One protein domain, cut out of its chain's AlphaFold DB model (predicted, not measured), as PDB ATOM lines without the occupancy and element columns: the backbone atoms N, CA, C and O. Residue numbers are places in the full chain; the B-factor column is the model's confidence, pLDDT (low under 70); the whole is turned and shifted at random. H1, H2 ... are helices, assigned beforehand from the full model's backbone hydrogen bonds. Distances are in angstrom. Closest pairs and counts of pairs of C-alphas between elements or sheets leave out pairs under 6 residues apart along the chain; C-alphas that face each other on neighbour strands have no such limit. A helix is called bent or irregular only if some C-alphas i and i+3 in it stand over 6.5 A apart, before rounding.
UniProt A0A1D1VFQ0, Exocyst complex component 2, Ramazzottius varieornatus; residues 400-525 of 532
ATOM      1  N   ASP A 400       6.879   2.187  66.877       89.31
ATOM      2  CA  ASP A 400       6.522   1.591  65.585       89.31
ATOM      3  C   ASP A 400       5.027   1.786  65.299       89.31
ATOM      4  O   ASP A 400       4.178   0.962  65.649       89.31
ATOM      5  N   TRP A 401       4.704   2.890  64.629       91.69
ATOM      6  CA  TRP A 401       3.333   3.249  64.256       91.69
ATOM      7  C   TRP A 401       2.659   2.240  63.301       91.69
ATOM      8  O   TRP A 401       1.427   2.151  63.274       91.69
ATOM      9  N   LYS A 402       3.434   1.444  62.542       91.19
ATOM     10  CA  LYS A 402       2.909   0.421  61.614       91.19
ATOM     11  C   LYS A 402       2.506  -0.865  62.317       91.19
ATOM     12  O   LYS A 402       1.594  -1.550  61.858       91.19
ATOM     13  N   HIS A 403       3.171  -1.200  63.416       90.31
ATOM     14  CA  HIS A 403       2.920  -2.430  64.173       90.31
ATOM     15  C   HIS A 403       2.449  -2.145  65.605       90.31
ATOM     16  O   HIS A 403       2.582  -2.988  66.490       90.31
ATOM     17  N   ALA A 404       1.857  -0.969  65.824       88.94
ATOM     18  CA  ALA A 404       1.324  -0.562  67.113       88.94
ATOM     19  C   ALA A 404       0.216  -1.512  67.600       88.94
ATOM     20  O   ALA A 404      -0.649  -1.939  66.828       88.94
ATOM     21  N   ALA A 405       0.254  -1.822  68.896       89.06
ATOM     22  CA  ALA A 405      -0.788  -2.561  69.600       89.06
ATOM     23  C   ALA A 405      -1.926  -1.627  70.044       89.06
ATOM     24  O   ALA A 405      -1.808  -0.405  69.966       89.06
ATOM     25  N   GLU A 406      -3.024  -2.204  70.536       87.12
ATOM     26  CA  GLU A 406      -4.154  -1.434  71.057       87.12
ATOM     27  C   GLU A 406      -3.717  -0.439  72.158       87.12
ATOM     28  O   GLU A 406      -3.010  -0.846  73.089       87.12
ATOM     29  N   PRO A 407      -4.141   0.842  72.082       88.06
ATOM     30  CA  PRO A 407      -3.781   1.863  73.061       88.06
ATOM     31  C   PRO A 407      -4.193   1.489  74.483       88.06
ATOM     32  O   PRO A 407      -5.372   1.277  74.767       88.06
ATOM     33  N   LYS A 408      -3.218   1.454  75.396       88.06
ATOM     34  CA  LYS A 408      -3.457   1.219  76.832       88.06
ATOM     35  C   LYS A 408      -3.266   2.468  77.678       88.06
ATOM     36  O   LYS A 408      -3.921   2.600  78.702       88.06
ATOM     37  N   ASN A 409      -2.362   3.347  77.261       89.25
ATOM     38  CA  ASN A 409      -1.993   4.584  77.937       89.25
ATOM     39  C   ASN A 409      -1.486   5.595  76.904       89.25
ATOM     40  O   ASN A 409      -1.211   5.238  75.760       89.25
ATOM     41  N   VAL A 410      -1.351   6.850  77.324       90.12
ATOM     42  CA  VAL A 410      -0.630   7.879  76.562       90.12
ATOM     43  C   VAL A 410       0.855   7.510  76.508       90.12
ATOM     44  O   VAL A 410       1.409   7.029  77.501       90.12
ATOM     45  N   ASN A 411       1.500   7.716  75.360       91.50
ATOM     46  CA  ASN A 411       2.924   7.433  75.215       91.50
ATOM     47  C   ASN A 411       3.786   8.358  76.089       91.50
ATOM     48  O   ASN A 411       3.465   9.526  76.327       91.50
ATOM     49  N   SER A 412       4.937   7.843  76.528       89.62
ATOM     50  CA  SER A 412       5.823   8.525  77.482       89.62
ATOM     51  C   SER A 412       6.357   9.867  76.986       89.62
ATOM     52  O   SER A 412       6.684  10.721  77.809       89.62
ATOM     53  N   TYR A 413       6.430  10.078  75.667       91.94
ATOM     54  CA  TYR A 413       6.938  11.328  75.106       91.94
ATOM     55  C   TYR A 413       6.036  12.514  75.459       91.94
ATOM     56  O   TYR A 413       6.544  13.592  75.746       91.94
ATOM     57  N   VAL A 414       4.715  12.317  75.547       91.56
ATOM     58  CA  VAL A 414       3.778  13.377  75.955       91.56
ATOM     59  C   VAL A 414       4.010  13.761  77.416       91.56
ATOM     60  O   VAL A 414       4.045  14.943  77.756       91.56
ATOM     61  N   THR A 415       4.215  12.772  78.289       89.19
ATOM     62  CA  THR A 415       4.556  13.016  79.699       89.19
ATOM     63  C   THR A 415       5.905  13.710  79.825       89.19
ATOM     64  O   THR A 415       6.054  14.629  80.627       89.19
ATOM     65  N   ARG A 416       6.875  13.317  78.997       90.50
ATOM     66  CA  ARG A 416       8.202  13.921  78.983       90.50
ATOM     67  C   ARG A 416       8.161  15.391  78.564       90.50
ATOM     68  O   ARG A 416       8.729  16.210  79.276       90.50
ATOM     69  N   ILE A 417       7.419  15.725  77.504       92.44
ATOM     70  CA  ILE A 417       7.163  17.114  77.089       92.44
ATOM     71  C   ILE A 417       6.602  17.927  78.260       92.44
ATOM     72  O   ILE A 417       7.099  19.008  78.553       92.44
ATOM     73  N   ALA A 418       5.591  17.396  78.956       89.00
ATOM     74  CA  ALA A 418       4.974  18.076  80.094       89.00
ATOM     75  C   ALA A 418       5.985  18.377  81.214       89.00
ATOM     76  O   ALA A 418       5.986  19.470  81.777       89.00
ATOM     77  N   MET A 419       6.844  17.405  81.535       89.44
ATOM     78  CA  MET A 419       7.877  17.546  82.564       89.44
ATOM     79  C   MET A 419       8.947  18.564  82.166       89.44
ATOM     80  O   MET A 419       9.273  19.431  82.972       89.44
ATOM     81  N   ASP A 420       9.457  18.487  80.936       92.38
ATOM     82  CA  ASP A 420      10.504  19.396  80.463       92.38
ATOM     83  C   ASP A 420       9.967  20.841  80.356       92.38
ATOM     84  O   ASP A 420      10.639  21.782  80.770       92.38
ATOM     85  N   LEU A 421       8.720  21.037  79.907       92.06
ATOM     86  CA  LEU A 421       8.078  22.360  79.906       92.06
ATOM     87  C   LEU A 421       7.836  22.899  81.324       92.06
ATOM     88  O   LEU A 421       8.046  24.087  81.564       92.06
ATOM     89  N   ASN A 422       7.427  22.050  82.275       87.88
ATOM     90  CA  ASN A 422       7.296  22.448  83.681       87.88
ATOM     91  C   ASN A 422       8.639  22.901  84.267       87.88
ATOM     92  O   ASN A 422       8.669  23.878  85.009       87.88
ATOM     93  N   GLN A 423       9.740  22.232  83.914       88.94
ATOM     94  CA  GLN A 423      11.074  22.643  84.343       88.94
ATOM     95  C   GLN A 423      11.430  24.034  83.800       88.94
ATOM     96  O   GLN A 423      11.919  24.877  84.547       88.94
ATOM     97  N   VAL A 424      11.140  24.314  82.523       90.56
ATOM     98  CA  VAL A 424      11.356  25.658  81.961       90.56
ATOM     99  C   VAL A 424      10.505  26.701  82.687       90.56
ATOM    100  O   VAL A 424      11.003  27.773  83.014       90.56
ATOM    101  N   ILE A 425       9.239  26.392  82.980       87.62
ATOM    102  CA  ILE A 425       8.351  27.274  83.752       87.62
ATOM    103  C   ILE A 425       8.908  27.559  85.150       87.62
ATOM    104  O   ILE A 425       8.862  28.703  85.605       87.62
ATOM    105  N   GLU A 426       9.425  26.543  85.837       84.94
ATOM    106  CA  GLU A 426      10.038  26.696  87.157       84.94
ATOM    107  C   GLU A 426      11.261  27.620  87.086       84.94
ATOM    108  O   GLU A 426      11.363  28.564  87.867       84.94
ATOM    109  N   GLU A 427      12.135  27.424  86.094       85.56
ATOM    110  CA  GLU A 427      13.280  28.305  85.852       85.56
ATOM    111  C   GLU A 427      12.832  29.756  85.600       85.56
ATOM    112  O   GLU A 427      13.322  30.679  86.252       85.56
ATOM    113  N   LEU A 428      11.851  29.974  84.719       85.44
ATOM    114  CA  LEU A 428      11.307  31.308  84.442       85.44
ATOM    115  C   LEU A 428      10.689  31.959  85.687       85.44
ATOM    116  O   LEU A 428      10.871  33.153  85.905       85.44
ATOM    117  N   SER A 429      10.014  31.180  86.534       80.19
ATOM    118  CA  SER A 429       9.397  31.674  87.774       80.19
ATOM    119  C   SER A 429      10.427  32.151  88.796       80.19
ATOM    120  O   SER A 429      10.155  33.060  89.577       80.19
ATOM    121  N   VAL A 430      11.607  31.527  88.821       75.69
ATOM    122  CA  VAL A 430      12.695  31.895  89.737       75.69
ATOM    123  C   VAL A 430      13.420  33.150  89.256       75.69
ATOM    124  O   VAL A 430      13.839  33.969  90.075       75.69
ATOM    125  N   PHE A 431      13.590  33.303  87.941       68.50
ATOM    126  CA  PHE A 431      14.439  34.355  87.388       68.50
ATOM    127  C   PHE A 431      13.683  35.599  86.892       68.50
ATOM    128  O   PHE A 431      14.270  36.682  86.880       68.50
ATOM    129  N   ALA A 432      12.406  35.485  86.511       64.56
ATOM    130  CA  ALA A 432      11.597  36.584  85.984       64.56
ATOM    131  C   ALA A 432      10.372  36.868  86.858       64.56
ATOM    132  O   ALA A 432       9.450  36.061  86.958       64.56
ATOM    133  N   ASN A 433      10.316  38.092  87.389       66.25
ATOM    134  CA  ASN A 433       9.122  38.654  88.030       66.25
ATOM    135  C   ASN A 433       8.163  39.319  87.022       66.25
ATOM    136  O   ASN A 433       7.273  40.056  87.444       66.25
ATOM    137  N   ASP A 434       8.359  39.112  85.716       75.69
ATOM    138  CA  ASP A 434       7.489  39.647  84.667       75.69
ATOM    139  C   ASP A 434       6.642  38.525  84.037       75.69
ATOM    140  O   ASP A 434       7.157  37.715  83.259       75.69
ATOM    141  N   PRO A 435       5.338  38.454  84.362       80.62
ATOM    142  CA  PRO A 435       4.450  37.433  83.818       80.62
ATOM    143  C   PRO A 435       4.290  37.503  82.297       80.62
ATOM    144  O   PRO A 435       4.033  36.473  81.679       80.62
ATOM    145  N   SER A 436       4.418  38.692  81.698       82.94
ATOM    146  CA  SER A 436       4.162  38.887  80.268       82.94
ATOM    147  C   SER A 436       5.250  38.241  79.412       82.94
ATOM    148  O   SER A 436       4.946  37.464  78.507       82.94
ATOM    149  N   VAL A 437       6.514  38.462  79.778       85.00
ATOM    150  CA  VAL A 437       7.672  37.882  79.088       85.00
ATOM    151  C   VAL A 437       7.719  36.368  79.278       85.00
ATOM    152  O   VAL A 437       7.993  35.622  78.340       85.00
ATOM    153  N   ASN A 438       7.384  35.890  80.479       87.50
ATOM    154  CA  ASN A 438       7.314  34.456  80.757       87.50
ATOM    155  C   ASN A 438       6.256  33.753  79.894       87.50
ATOM    156  O   ASN A 438       6.514  32.671  79.363       87.50
ATOM    157  N   ASP A 439       5.078  34.363  79.739       88.31
ATOM    158  CA  ASP A 439       4.016  33.834  78.880       88.31
ATOM    159  C   ASP A 439       4.448  33.818  77.404       88.31
ATOM    160  O   ASP A 439       4.269  32.801  76.731       88.31
ATOM    161  N   GLU A 440       5.093  34.882  76.917       90.81
ATOM    162  CA  GLU A 440       5.621  34.949  75.549       90.81
ATOM    163  C   GLU A 440       6.640  33.834  75.263       90.81
ATOM    164  O   GLU A 440       6.494  33.093  74.283       90.81
ATOM    165  N   ILE A 441       7.624  33.650  76.151       92.56
ATOM    166  CA  ILE A 441       8.654  32.610  76.020       92.56
ATOM    167  C   ILE A 441       8.013  31.218  75.984       92.56
ATOM    168  O   ILE A 441       8.288  30.428  75.076       92.56
ATOM    169  N   ILE A 442       7.140  30.896  76.945       92.75
ATOM    170  CA  ILE A 442       6.524  29.564  77.019       92.75
ATOM    171  C   ILE A 442       5.636  29.297  75.802       92.75
ATOM    172  O   ILE A 442       5.695  28.199  75.245       92.75
ATOM    173  N   ARG A 443       4.863  30.282  75.327       93.56
ATOM    174  CA  ARG A 443       4.075  30.142  74.089       93.56
ATOM    175  C   ARG A 443       4.959  29.896  72.868       93.56
ATOM    176  O   ARG A 443       4.587  29.099  71.999       93.56
ATOM    177  N   GLY A 444       6.119  30.550  72.799       95.44
ATOM    178  CA  GLY A 444       7.119  30.324  71.757       95.44
ATOM    179  C   GLY A 444       7.629  28.881  71.756       95.44
ATOM    180  O   GLY A 444       7.570  28.202  70.729       95.44
ATOM    181  N   ILE A 445       8.038  28.378  72.925       95.94
ATOM    182  CA  ILE A 445       8.539  27.004  73.089       95.94
ATOM    183  C   ILE A 445       7.443  25.985  72.763       95.94
ATOM    184  O   ILE A 445       7.676  25.045  72.005       95.94
ATOM    185  N   VAL A 446       6.225  26.187  73.272       95.56
ATOM    186  CA  VAL A 446       5.075  25.317  72.986       95.56
ATOM    187  C   VAL A 446       4.766  25.277  71.491       95.56
ATOM    188  O   VAL A 446       4.500  24.206  70.950       95.56
ATOM    189  N   THR A 447       4.854  26.413  70.797       96.19
ATOM    190  CA  THR A 447       4.657  26.458  69.343       96.19
ATOM    191  C   THR A 447       5.704  25.610  68.613       96.19
ATOM    192  O   THR A 447       5.335  24.853  67.718       96.19
ATOM    193  N   LYS A 448       6.976  25.661  69.030       96.88
ATOM    194  CA  LYS A 448       8.050  24.820  68.474       96.88
ATOM    195  C   LYS A 448       7.853  23.331  68.756       96.88
ATOM    196  O   LYS A 448       8.023  22.510  67.862       96.88
ATOM    197  N   VAL A 449       7.407  22.981  69.960       96.12
ATOM    198  CA  VAL A 449       7.050  21.596  70.307       96.12
ATOM    199  C   VAL A 449       5.908  21.080  69.426       96.12
ATOM    200  O   VAL A 449       5.982  19.959  68.928       96.12
ATOM    201  N   CYS A 450       4.864  21.883  69.197       96.31
ATOM    202  CA  CYS A 450       3.766  21.510  68.300       96.31
ATOM    203  C   CYS A 450       4.235  21.327  66.850       96.31
ATOM    204  O   CYS A 450       3.810  20.373  66.198       96.31
ATOM    205  N   GLU A 451       5.104  22.217  66.362       96.12
ATOM    206  CA  GLU A 451       5.720  22.130  65.032       96.12
ATOM    207  C   GLU A 451       6.481  20.807  64.867       96.12
ATOM    208  O   GLU A 451       6.257  20.079  63.897       96.12
ATOM    209  N   GLU A 452       7.302  20.451  65.855       96.12
ATOM    210  CA  GLU A 452       8.116  19.238  65.817       96.12
ATOM    211  C   GLU A 452       7.281  17.958  65.920       96.12
ATOM    212  O   GLU A 452       7.446  17.040  65.117       96.12
ATOM    213  N   VAL A 453       6.318  17.902  66.844       95.00
ATOM    214  CA  VAL A 453       5.398  16.757  66.957       95.00
ATOM    215  C   VAL A 453       4.634  16.547  65.646       95.00
ATOM    216  O   VAL A 453       4.515  15.413  65.178       95.00
ATOM    217  N   ASN A 454       4.149  17.627  65.026       95.88
ATOM    218  CA  ASN A 454       3.472  17.555  63.734       95.88
ATOM    219  C   ASN A 454       4.409  17.003  62.649       95.88
ATOM    220  O   ASN A 454       4.068  16.027  61.978       95.88
ATOM    221  N   ARG A 455       5.622  17.559  62.521       95.69
ATOM    222  CA  ARG A 455       6.640  17.094  61.563       95.69
ATOM    223  C   ARG A 455       6.907  15.594  61.701       95.69
ATOM    224  O   ARG A 455       6.926  14.884  60.695       95.69
ATOM    225  N   LEU A 456       7.078  15.105  62.929       94.56
ATOM    226  CA  LEU A 456       7.384  13.700  63.208       94.56
ATOM    227  C   LEU A 456       6.240  12.761  62.800       94.56
ATOM    228  O   LEU A 456       6.504  11.700  62.233       94.56
ATOM    229  N   PHE A 457       4.977  13.160  62.985       93.62
ATOM    230  CA  PHE A 457       3.840  12.382  62.480       93.62
ATOM    231  C   PHE A 457       3.810  12.291  60.949       93.62
ATOM    232  O   PHE A 457       3.494  11.230  60.412       93.62
ATOM    233  N   PHE A 458       4.166  13.363  60.239       92.62
ATOM    234  CA  PHE A 458       4.190  13.377  58.771       92.62
ATOM    235  C   PHE A 458       5.362  12.595  58.160       92.62
ATOM    236  O   PHE A 458       5.256  12.125  57.028       92.62
ATOM    237  N   VAL A 459       6.471  12.441  58.888       92.00
ATOM    238  CA  VAL A 459       7.644  11.666  58.439       92.00
ATOM    239  C   VAL A 459       7.544  10.184  58.832       92.00
ATOM    240  O   VAL A 459       8.286   9.351  58.306       92.00
ATOM    241  N   ALA A 460       6.606   9.820  59.715       90.50
ATOM    242  CA  ALA A 460       6.391   8.438  60.116       90.50
ATOM    243  C   ALA A 460       6.151   7.527  58.891       90.50
ATOM    244  O   ALA A 460       5.409   7.883  57.972       90.50
ATOM    245  N   PRO A 461       6.725   6.309  58.861       87.25
ATOM    246  CA  PRO A 461       6.736   5.479  57.656       87.25
ATOM    247  C   PRO A 461       5.345   4.939  57.268       87.25
ATOM    248  O   PRO A 461       5.205   4.327  56.205       87.25
ATOM    249  N   GLY A 462       4.347   5.071  58.150       87.94
ATOM    250  CA  GLY A 462       2.953   4.664  57.975       87.94
ATOM    251  C   GLY A 462       2.293   4.282  59.304       87.94
ATOM    252  O   GLY A 462       2.981   4.072  60.301       87.94
ATOM    253  N   PHE A 463       0.967   4.146  59.299       91.12
ATOM    254  CA  PHE A 463       0.168   3.840  60.489       91.12
ATOM    255  C   PHE A 463      -0.701   2.605  60.252       91.12
ATOM    256  O   PHE A 463      -1.283   2.452  59.179       91.12
ATOM    257  N   ASN A 464      -0.832   1.736  61.258       90.50
ATOM    258  CA  ASN A 464      -1.971   0.815  61.323       90.50
ATOM    259  C   ASN A 464      -3.143   1.461  62.091       90.50
ATOM    260  O   ASN A 464      -3.011   2.554  62.646       90.50
ATOM    261  N   ALA A 465      -4.295   0.780  62.160       88.50
ATOM    262  CA  ALA A 465      -5.479   1.309  62.841       88.50
ATOM    263  C   ALA A 465      -5.215   1.670  64.317       88.50
ATOM    264  O   ALA A 465      -5.663   2.717  64.783       88.50
ATOM    265  N   HIS A 466      -4.465   0.844  65.050       89.38
ATOM    266  CA  HIS A 466      -4.132   1.101  66.452       89.38
ATOM    267  C   HIS A 466      -3.078   2.205  66.625       89.38
ATOM    268  O   HIS A 466      -3.174   2.974  67.574       89.38
ATOM    269  N   GLY A 467      -2.128   2.344  65.701       90.88
ATOM    270  CA  GLY A 467      -1.112   3.397  65.692       90.88
ATOM    271  C   GLY A 467      -1.720   4.766  65.415       90.88
ATOM    272  O   GLY A 467      -1.429   5.719  66.130       90.88
ATOM    273  N   ALA A 468      -2.646   4.848  64.456       90.56
ATOM    274  CA  ALA A 468      -3.448   6.050  64.225       90.56
ATOM    275  C   ALA A 468      -4.320   6.400  65.447       90.56
ATOM    276  O   ALA A 468      -4.483   7.569  65.800       90.56
ATOM    277  N   LEU A 469      -4.853   5.380  66.132       89.31
ATOM    278  CA  LEU A 469      -5.619   5.555  67.366       89.31
ATOM    279  C   LEU A 469      -4.745   6.084  68.516       89.31
ATOM    280  O   LEU A 469      -5.152   7.014  69.212       89.31
ATOM    281  N   GLN A 470      -3.549   5.512  68.692       91.75
ATOM    282  CA  GLN A 470      -2.575   5.908  69.707       91.75
ATOM    283  C   GLN A 470      -2.096   7.339  69.478       91.75
ATOM    284  O   GLN A 470      -2.133   8.138  70.405       91.75
ATOM    285  N   GLY A 471      -1.712   7.697  68.252       92.12
ATOM    286  CA  GLY A 471      -1.272   9.061  67.977       92.12
ATOM    287  C   GLY A 471      -2.403  10.076  68.187       92.12
ATOM    288  O   GLY A 471      -2.165  11.156  68.718       92.12
ATOM    289  N   THR A 472      -3.659   9.722  67.868       91.25
ATOM    290  CA  THR A 472      -4.813  10.600  68.133       91.25
ATOM    291  C   THR A 472      -4.985  10.821  69.634       91.25
ATOM    292  O   THR A 472      -5.165  11.959  70.069       91.25
ATOM    293  N   LEU A 473      -4.882   9.752  70.433       91.00
ATOM    294  CA  LEU A 473      -4.862   9.838  71.894       91.00
ATOM    295  C   LEU A 473      -3.715  10.737  72.384       91.00
ATOM    296  O   LEU A 473      -3.955  11.608  73.218       91.00
ATOM    297  N   ASP A 474      -2.504  10.565  71.854       93.38
ATOM    298  CA  ASP A 474      -1.326  11.321  72.276       93.38
ATOM    299  C   ASP A 474      -1.446  12.817  71.944       93.38
ATOM    300  O   ASP A 474      -1.165  13.658  72.797       93.38
ATOM    301  N   VAL A 475      -1.940  13.178  70.753       93.19
ATOM    302  CA  VAL A 475      -2.176  14.584  70.378       93.19
ATOM    303  C   VAL A 475      -3.280  15.207  71.234       93.19
ATOM    304  O   VAL A 475      -3.154  16.354  71.667       93.19
ATOM    305  N   MET A 476      -4.354  14.468  71.531       90.25
ATOM    306  CA  MET A 476      -5.402  14.945  72.442       90.25
ATOM    307  C   MET A 476      -4.869  15.148  73.866       90.25
ATOM    308  O   MET A 476      -5.206  16.145  74.509       90.25
ATOM    309  N   ALA A 477      -4.029  14.233  74.351       90.62
ATOM    310  CA  ALA A 477      -3.374  14.353  75.647       90.62
ATOM    311  C   ALA A 477      -2.431  15.557  75.682       90.62
ATOM    312  O   ALA A 477      -2.501  16.351  76.618       90.62
ATOM    313  N   LEU A 478      -1.624  15.752  74.637       91.88
ATOM    314  CA  LEU A 478      -0.749  16.910  74.504       91.88
ATOM    315  C   LEU A 478      -1.560  18.212  74.536       91.88
ATOM    316  O   LEU A 478      -1.305  19.053  75.393       91.88
ATOM    317  N   ARG A 479      -2.610  18.350  73.708       91.50
ATOM    318  CA  ARG A 479      -3.506  19.529  73.717       91.50
ATOM    319  C   ARG A 479      -4.053  19.838  75.111       91.50
ATOM    320  O   ARG A 479      -4.131  21.004  75.485       91.50
ATOM    321  N   ALA A 480      -4.421  18.815  75.881       87.62
ATOM    322  CA  ALA A 480      -4.943  19.000  77.231       87.62
ATOM    323  C   ALA A 480      -3.878  19.480  78.234       87.62
ATOM    324  O   ALA A 480      -4.201  20.226  79.155       87.62
ATOM    325  N   VAL A 481      -2.622  19.065  78.057       86.56
ATOM    326  CA  VAL A 481      -1.499  19.421  78.935       86.56
ATOM    327  C   VAL A 481      -0.986  20.836  78.650       86.56
ATOM    328  O   VAL A 481      -0.840  21.621  79.582       86.56
ATOM    329  N   ILE A 482      -0.754  21.177  77.377       89.25
ATOM    330  CA  ILE A 482      -0.150  22.462  76.963       89.25
ATOM    331  C   ILE A 482      -1.177  23.547  76.593       89.25
ATOM    332  O   ILE A 482      -0.805  24.668  76.251       89.25
ATOM    333  N   GLY A 483      -2.475  23.241  76.694       87.19
ATOM    334  CA  GLY A 483      -3.592  24.102  76.287       87.19
ATOM    335  C   GLY A 483      -3.516  25.586  76.691       87.19
ATOM    336  O   GLY A 483      -3.755  26.427  75.828       87.19
ATOM    337  N   PRO A 484      -3.153  25.959  77.935       86.44
ATOM    338  CA  PRO A 484      -3.091  27.372  78.344       86.44
ATOM    339  C   PRO A 484      -2.094  28.222  77.540       86.44
ATOM    340  O   PRO A 484      -2.310  29.420  77.326       86.44
ATOM    341  N   TYR A 485      -1.012  27.597  77.080       89.19
ATOM    342  CA  TYR A 485       0.078  28.239  76.345       89.19
ATOM    343  C   TYR A 485       0.019  27.947  74.842       89.19
ATOM    344  O   TYR A 485       0.898  28.346  74.082       89.19
ATOM    345  N   MET A 486      -1.028  27.261  74.386       91.12
ATOM    346  CA  MET A 486      -1.207  26.948  72.978       91.12
ATOM    347  C   MET A 486      -1.458  28.229  72.173       91.12
ATOM    348  O   MET A 486      -2.320  29.042  72.513       91.12
ATOM    349  N   SER A 487      -0.724  28.401  71.075       91.62
ATOM    350  CA  SER A 487      -1.016  29.433  70.079       91.62
ATOM    351  C   SER A 487      -2.033  28.917  69.054       91.62
ATOM    352  O   SER A 487      -2.128  27.717  68.802       91.62
ATOM    353  N   LYS A 488      -2.752  29.824  68.375       92.56
ATOM    354  CA  LYS A 488      -3.647  29.446  67.259       92.56
ATOM    355  C   LYS A 488      -2.912  28.680  66.154       92.56
ATOM    356  O   LYS A 488      -3.520  27.879  65.454       92.56
ATOM    357  N   SER A 489      -1.621  28.961  65.970       93.00
ATOM    358  CA  SER A 489      -0.777  28.254  65.005       93.00
ATOM    359  C   SER A 489      -0.479  26.830  65.471       93.00
ATOM    360  O   SER A 489      -0.675  25.893  64.704       93.00
ATOM    361  N   GLY A 490      -0.072  26.659  66.734       92.94
ATOM    362  CA  GLY A 490       0.172  25.338  67.315       92.94
ATOM    363  C   GLY A 490      -1.080  24.458  67.315       92.94
ATOM    364  O   GLY A 490      -1.003  23.280  66.986       92.94
ATOM    365  N   GLU A 491      -2.251  25.037  67.591       93.56
ATOM    366  CA  GLU A 491      -3.522  24.309  67.532       93.56
ATOM    367  C   GLU A 491      -3.815  23.763  66.128       93.56
ATOM    368  O   GLU A 491      -4.138  22.583  65.993       93.56
ATOM    369  N   LYS A 492      -3.618  24.576  65.082       95.25
ATOM    370  CA  LYS A 492      -3.781  24.136  63.689       95.25
ATOM    371  C   LYS A 492      -2.835  22.992  63.322       95.25
ATOM    372  O   LYS A 492      -3.285  22.021  62.726       95.25
ATOM    373  N   MET A 493      -1.562  23.073  63.714       95.56
ATOM    374  CA  MET A 493      -0.581  22.007  63.455       95.56
ATOM    375  C   MET A 493      -1.014  20.681  64.092       95.56
ATOM    376  O   MET A 493      -0.963  19.628  63.463       95.56
ATOM    377  N   LEU A 494      -1.505  20.716  65.333       93.69
ATOM    378  CA  LEU A 494      -1.996  19.507  65.997       93.69
ATOM    379  C   LEU A 494      -3.312  18.991  65.391       93.69
ATOM    380  O   LEU A 494      -3.550  17.785  65.374       93.69
ATOM    381  N   GLU A 495      -4.169  19.869  64.874       93.00
ATOM    382  CA  GLU A 495      -5.368  19.467  64.128       93.00
ATOM    383  C   GLU A 495      -5.034  18.789  62.798       93.00
ATOM    384  O   GLU A 495      -5.677  17.801  62.441       93.00
ATOM    385  N   GLU A 496      -4.003  19.260  62.098       93.94
ATOM    386  CA  GLU A 496      -3.473  18.615  60.895       93.94
ATOM    387  C   GLU A 496      -2.951  17.207  61.199       93.94
ATOM    388  O   GLU A 496      -3.316  16.263  60.495       93.94
ATOM    389  N   ALA A 497      -2.204  17.031  62.294       92.50
ATOM    390  CA  ALA A 497      -1.767  15.710  62.749       92.50
ATOM    391  C   ALA A 497      -2.956  14.775  63.052       92.50
ATOM    392  O   ALA A 497      -2.979  13.621  62.619       92.50
ATOM    393  N   VAL A 498      -3.992  15.261  63.749       89.75
ATOM    394  CA  VAL A 498      -5.214  14.472  64.022       89.75
ATOM    395  C   VAL A 498      -5.939  14.095  62.733       89.75
ATOM    396  O   VAL A 498      -6.444  12.974  62.604       89.75
ATOM    397  N   ARG A 499      -5.994  15.011  61.767       90.25
ATOM    398  CA  ARG A 499      -6.611  14.756  60.470       90.25
ATOM    399  C   ARG A 499      -5.848  13.686  59.691       90.25
ATOM    400  O   ARG A 499      -6.492  12.760  59.203       90.25
ATOM    401  N   LEU A 500      -4.514  13.758  59.654       90.06
ATOM    402  CA  LEU A 500      -3.657  12.727  59.056       90.06
ATOM    403  C   LEU A 500      -3.997  11.343  59.626       90.06
ATOM    404  O   LEU A 500      -4.223  10.398  58.876       90.06
ATOM    405  N   MET A 501      -4.115  11.226  60.950       87.75
ATOM    406  CA  MET A 501      -4.442   9.954  61.606       87.75
ATOM    407  C   MET A 501      -5.875   9.483  61.335       87.75
ATOM    408  O   MET A 501      -6.111   8.288  61.165       87.75
ATOM    409  N   SER A 502      -6.828  10.410  61.242       83.19
ATOM    410  CA  SER A 502      -8.227  10.100  60.920       83.19
ATOM    411  C   SER A 502      -8.388   9.579  59.487       83.19
ATOM    412  O   SER A 502      -9.209   8.701  59.236       83.19
ATOM    413  N   GLU A 503      -7.583  10.075  58.545       81.75
ATOM    414  CA  GLU A 503      -7.550   9.574  57.165       81.75
ATOM    415  C   GLU A 503      -6.981   8.142  57.088       81.75
ATOM    416  O   GLU A 503      -7.408   7.353  56.246       81.75
ATOM    417  N   GLN A 504      -6.083   7.770  58.010       73.19
ATOM    418  CA  GLN A 504      -5.517   6.416  58.125       73.19
ATOM    419  C   GLN A 504      -6.420   5.434  58.897       73.19
ATOM    420  O   GLN A 504      -6.206   4.222  58.841       73.19
ATOM    421  N   ASN A 505      -7.431   5.925  59.624       68.69
ATOM    422  CA  ASN A 505      -8.336   5.100  60.423       68.69
ATOM    423  C   ASN A 505      -9.791   5.590  60.326       68.69
ATOM    424  O   ASN A 505     -10.224   6.474  61.057       68.69
ATOM    425  N   ALA A 506     -10.579   4.946  59.464       52.94
ATOM    426  CA  ALA A 506     -11.983   5.289  59.217       52.94
ATOM    427  C   ALA A 506     -12.966   4.886  60.345       52.94
ATOM    428  O   ALA A 506     -14.184   4.978  60.159       52.94
ATOM    429  N   THR A 507     -12.490   4.408  61.502       51.03
ATOM    430  CA  THR A 507     -13.355   3.806  62.532       51.03
ATOM    431  C   THR A 507     -13.661   4.733  63.718       51.03
ATOM    432  O   THR A 507     -12.797   5.401  64.274       51.03
ATOM    433  N   LYS A 508     -14.957   4.763  64.070       53.56
ATOM    434  CA  LYS A 508     -15.677   5.605  65.046       53.56
ATOM    435  C   LYS A 508     -14.961   5.844  66.386       53.56
ATOM    436  O   LYS A 508     -14.317   4.952  66.922       53.56
ATOM    437  N   LYS A 509     -15.226   7.032  66.961       55.12
ATOM    438  CA  LYS A 509     -14.934   7.454  68.348       55.12
ATOM    439  C   LYS A 509     -14.931   6.269  69.320       55.12
ATOM    440  O   LYS A 509     -15.990   5.759  69.677       55.12
ATOM    441  N   ASN A 510     -13.741   5.878  69.763       66.50
ATOM    442  CA  ASN A 510     -13.571   4.837  70.763       66.50
ATOM    443  C   ASN A 510     -13.770   5.448  72.156       66.50
ATOM    444  O   ASN A 510     -12.931   6.220  72.622       66.50
ATOM    445  N   GLU A 511     -14.862   5.093  72.836       71.88
ATOM    446  CA  GLU A 511     -15.125   5.465  74.241       71.88
ATOM    447  C   GLU A 511     -13.935   5.125  75.162       71.88
ATOM    448  O   GLU A 511     -13.670   5.833  76.135       71.88
ATOM    449  N   ALA A 512     -13.154   4.099  74.804       73.00
ATOM    450  CA  ALA A 512     -11.917   3.716  75.479       73.00
ATOM    451  C   ALA A 512     -10.844   4.826  75.491       73.00
ATOM    452  O   ALA A 512     -10.231   5.054  76.531       73.00
ATOM    453  N   ILE A 513     -10.656   5.572  74.392       80.62
ATOM    454  CA  ILE A 513      -9.683   6.684  74.330       80.62
ATOM    455  C   ILE A 513     -10.093   7.801  75.280       80.62
ATOM    456  O   ILE A 513      -9.258   8.348  75.994       80.62
ATOM    457  N   VAL A 514     -11.388   8.131  75.301       82.56
ATOM    458  CA  VAL A 514     -11.922   9.191  76.164       82.56
ATOM    459  C   VAL A 514     -11.670   8.853  77.632       82.56
ATOM    460  O   VAL A 514     -11.287   9.730  78.405       82.56
ATOM    461  N   LYS A 515     -11.820   7.577  78.008       85.56
ATOM    462  CA  LYS A 515     -11.526   7.103  79.364       85.56
ATOM    463  C   LYS A 515     -10.037   7.224  79.710       85.56
ATOM    464  O   LYS A 515      -9.723   7.786  80.757       85.56
ATOM    465  N   ILE A 516      -9.140   6.762  78.831       86.75
ATOM    466  CA  ILE A 516      -7.681   6.856  79.038       86.75
ATOM    467  C   ILE A 516      -7.247   8.324  79.162       86.75
ATOM    468  O   ILE A 516      -6.509   8.687  80.077       86.75
ATOM    469  N   LEU A 517      -7.757   9.196  78.290       85.75
ATOM    470  CA  LEU A 517      -7.462  10.629  78.310       85.75
ATOM    471  C   LEU A 517      -7.933  11.305  79.608       85.75
ATOM    472  O   LEU A 517      -7.203  12.111  80.188       85.75
ATOM    473  N   ALA A 518      -9.142  10.984  80.079       84.88
ATOM    474  CA  ALA A 518      -9.676  11.525  81.329       84.88
ATOM    475  C   ALA A 518      -8.835  11.101  82.548       84.88
ATOM    476  O   ALA A 518      -8.619  11.893  83.465       84.88
ATOM    477  N   GLU A 519      -8.330   9.867  82.551       86.62
ATOM    478  CA  GLU A 519      -7.463   9.356  83.615       86.62
ATOM    479  C   GLU A 519      -6.070  10.009  83.586       86.62
ATOM    480  O   GLU A 519      -5.561  10.451  84.623       86.62
ATOM    481  N   TYR A 520      -5.497  10.180  82.392       85.38
ATOM    482  CA  TYR A 520      -4.205  10.838  82.194       85.38
ATOM    483  C   TYR A 520      -4.226  12.318  82.610       85.38
ATOM    484  O   TYR A 520      -3.380  12.783  83.374       85.38
ATOM    485  N   THR A 521      -5.237  13.067  82.169       80.75
ATOM    486  CA  THR A 521      -5.365  14.511  82.454       80.75
ATOM    487  C   THR A 521      -5.680  14.823  83.917       80.75
ATOM    488  O   THR A 521      -5.444  15.942  84.376       80.75
ATOM    489  N   LYS A 522      -6.171  13.846  84.688       78.62
ATOM    490  CA  LYS A 522      -6.333  13.974  86.143       78.62
ATOM    491  C   LYS A 522      -4.990  13.992  86.878       78.62
ATOM    492  O   LYS A 522      -4.895  14.613  87.932       78.62
ATOM    493  N   THR A 523      -3.982  13.311  86.339       72.19
ATOM    494  CA  THR A 523      -2.688  13.069  86.997       72.19
ATOM    495  C   THR A 523      -1.550  13.937  86.454       72.19
ATOM    496  O   THR A 523      -0.621  14.220  87.202       72.19
ATOM    497  N   HIS A 524      -1.631  14.418  85.207       68.75
ATOM    498  CA  HIS A 524      -0.504  15.052  84.501       68.75
ATOM    499  C   HIS A 524      -0.758  16.511  84.078       68.75
ATOM    500  O   HIS A 524      -0.429  16.909  82.962       68.75
ATOM    501  N   LYS A 525      -1.353  17.335  84.949       63.50
ATOM    502  CA  LYS A 525      -1.526  18.771  84.661       63.50
ATOM    503  C   LYS A 525      -0.196  19.518  84.794       63.50
ATOM    504  O   LYS A 525       0.522  19.307  85.769       63.50
TER     505      LYS A 525
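This is residues 400 to 525 of the 532 residues of the protein "Exocyst complex component 2" of Ramazzottius varieornatus (UniProt A0A1D1VFQ0). Four long helices, H1 to H4, run alternately in opposite directions as an up-and-down bundle, with H3 in the middle, and the shorter fifth helix, H5, packs on H3 alone. Residues 430 to 436, at the turn from H1 to H2, stick out at one end. The printed part has 126 residues with five named helices, H1 to H5 in chain order, and no named strand; its class is all helix. It is compact, with a radius of gyration of the C-alphas of 15.3 A, and elongated, spanning 48 by 27 by 22 A.

Residues 400 to 411 have no named element. H1, residues 412 to 431, begins at C-alpha 412 (5.823, 8.525, 77.482) and is 29.0 A long. H2, residues 435 to 459, measures 36.3 A. H3, residues 465 to 485, measures 30.6 A; it has a kink of 33 degrees near residue 479 and is irregular, with C-alphas 481 and 484 8.1 A apart. H4, residues 488 to 504, measures 24.8 A. H5, residues 511 to 523, measures 19.4 A and ends at C-alpha 523 (-2.688, 13.069, 86.997).

H3 is the hub, touching four helices. H3 and H4 form a hairpin at 11 degrees, closest at the C-alphas of Ala 468 and Met 501, 4.8 A. H2 touches H4 the same way at 21 degrees, closest at the C-alphas of Thr 447 and Gly 490, 5.0 A. H1 touches H3 with residues 414 to 418 alone, closest at the C-alphas of Val 414 and Leu 478, 5.9 A. H5 touches H3 at a tilt of 36 degrees, only just steep, closest at the C-alphas of Ala 477 and Leu 517, 6.1 A. H4 and H5 are apart. Every O i to N i+4 pair is within hydrogen-bond range in H1, H2 and H4; H3 has 15 of 17 and H5 8 of 9.

The C-alphas farthest apart, of Asn 433 and Ala 506, are 48.9 A from each other. The printed part has no cut and no long link. Residues 431 to 433, 505 to 510 and 524 to 525 have pLDDT under 70.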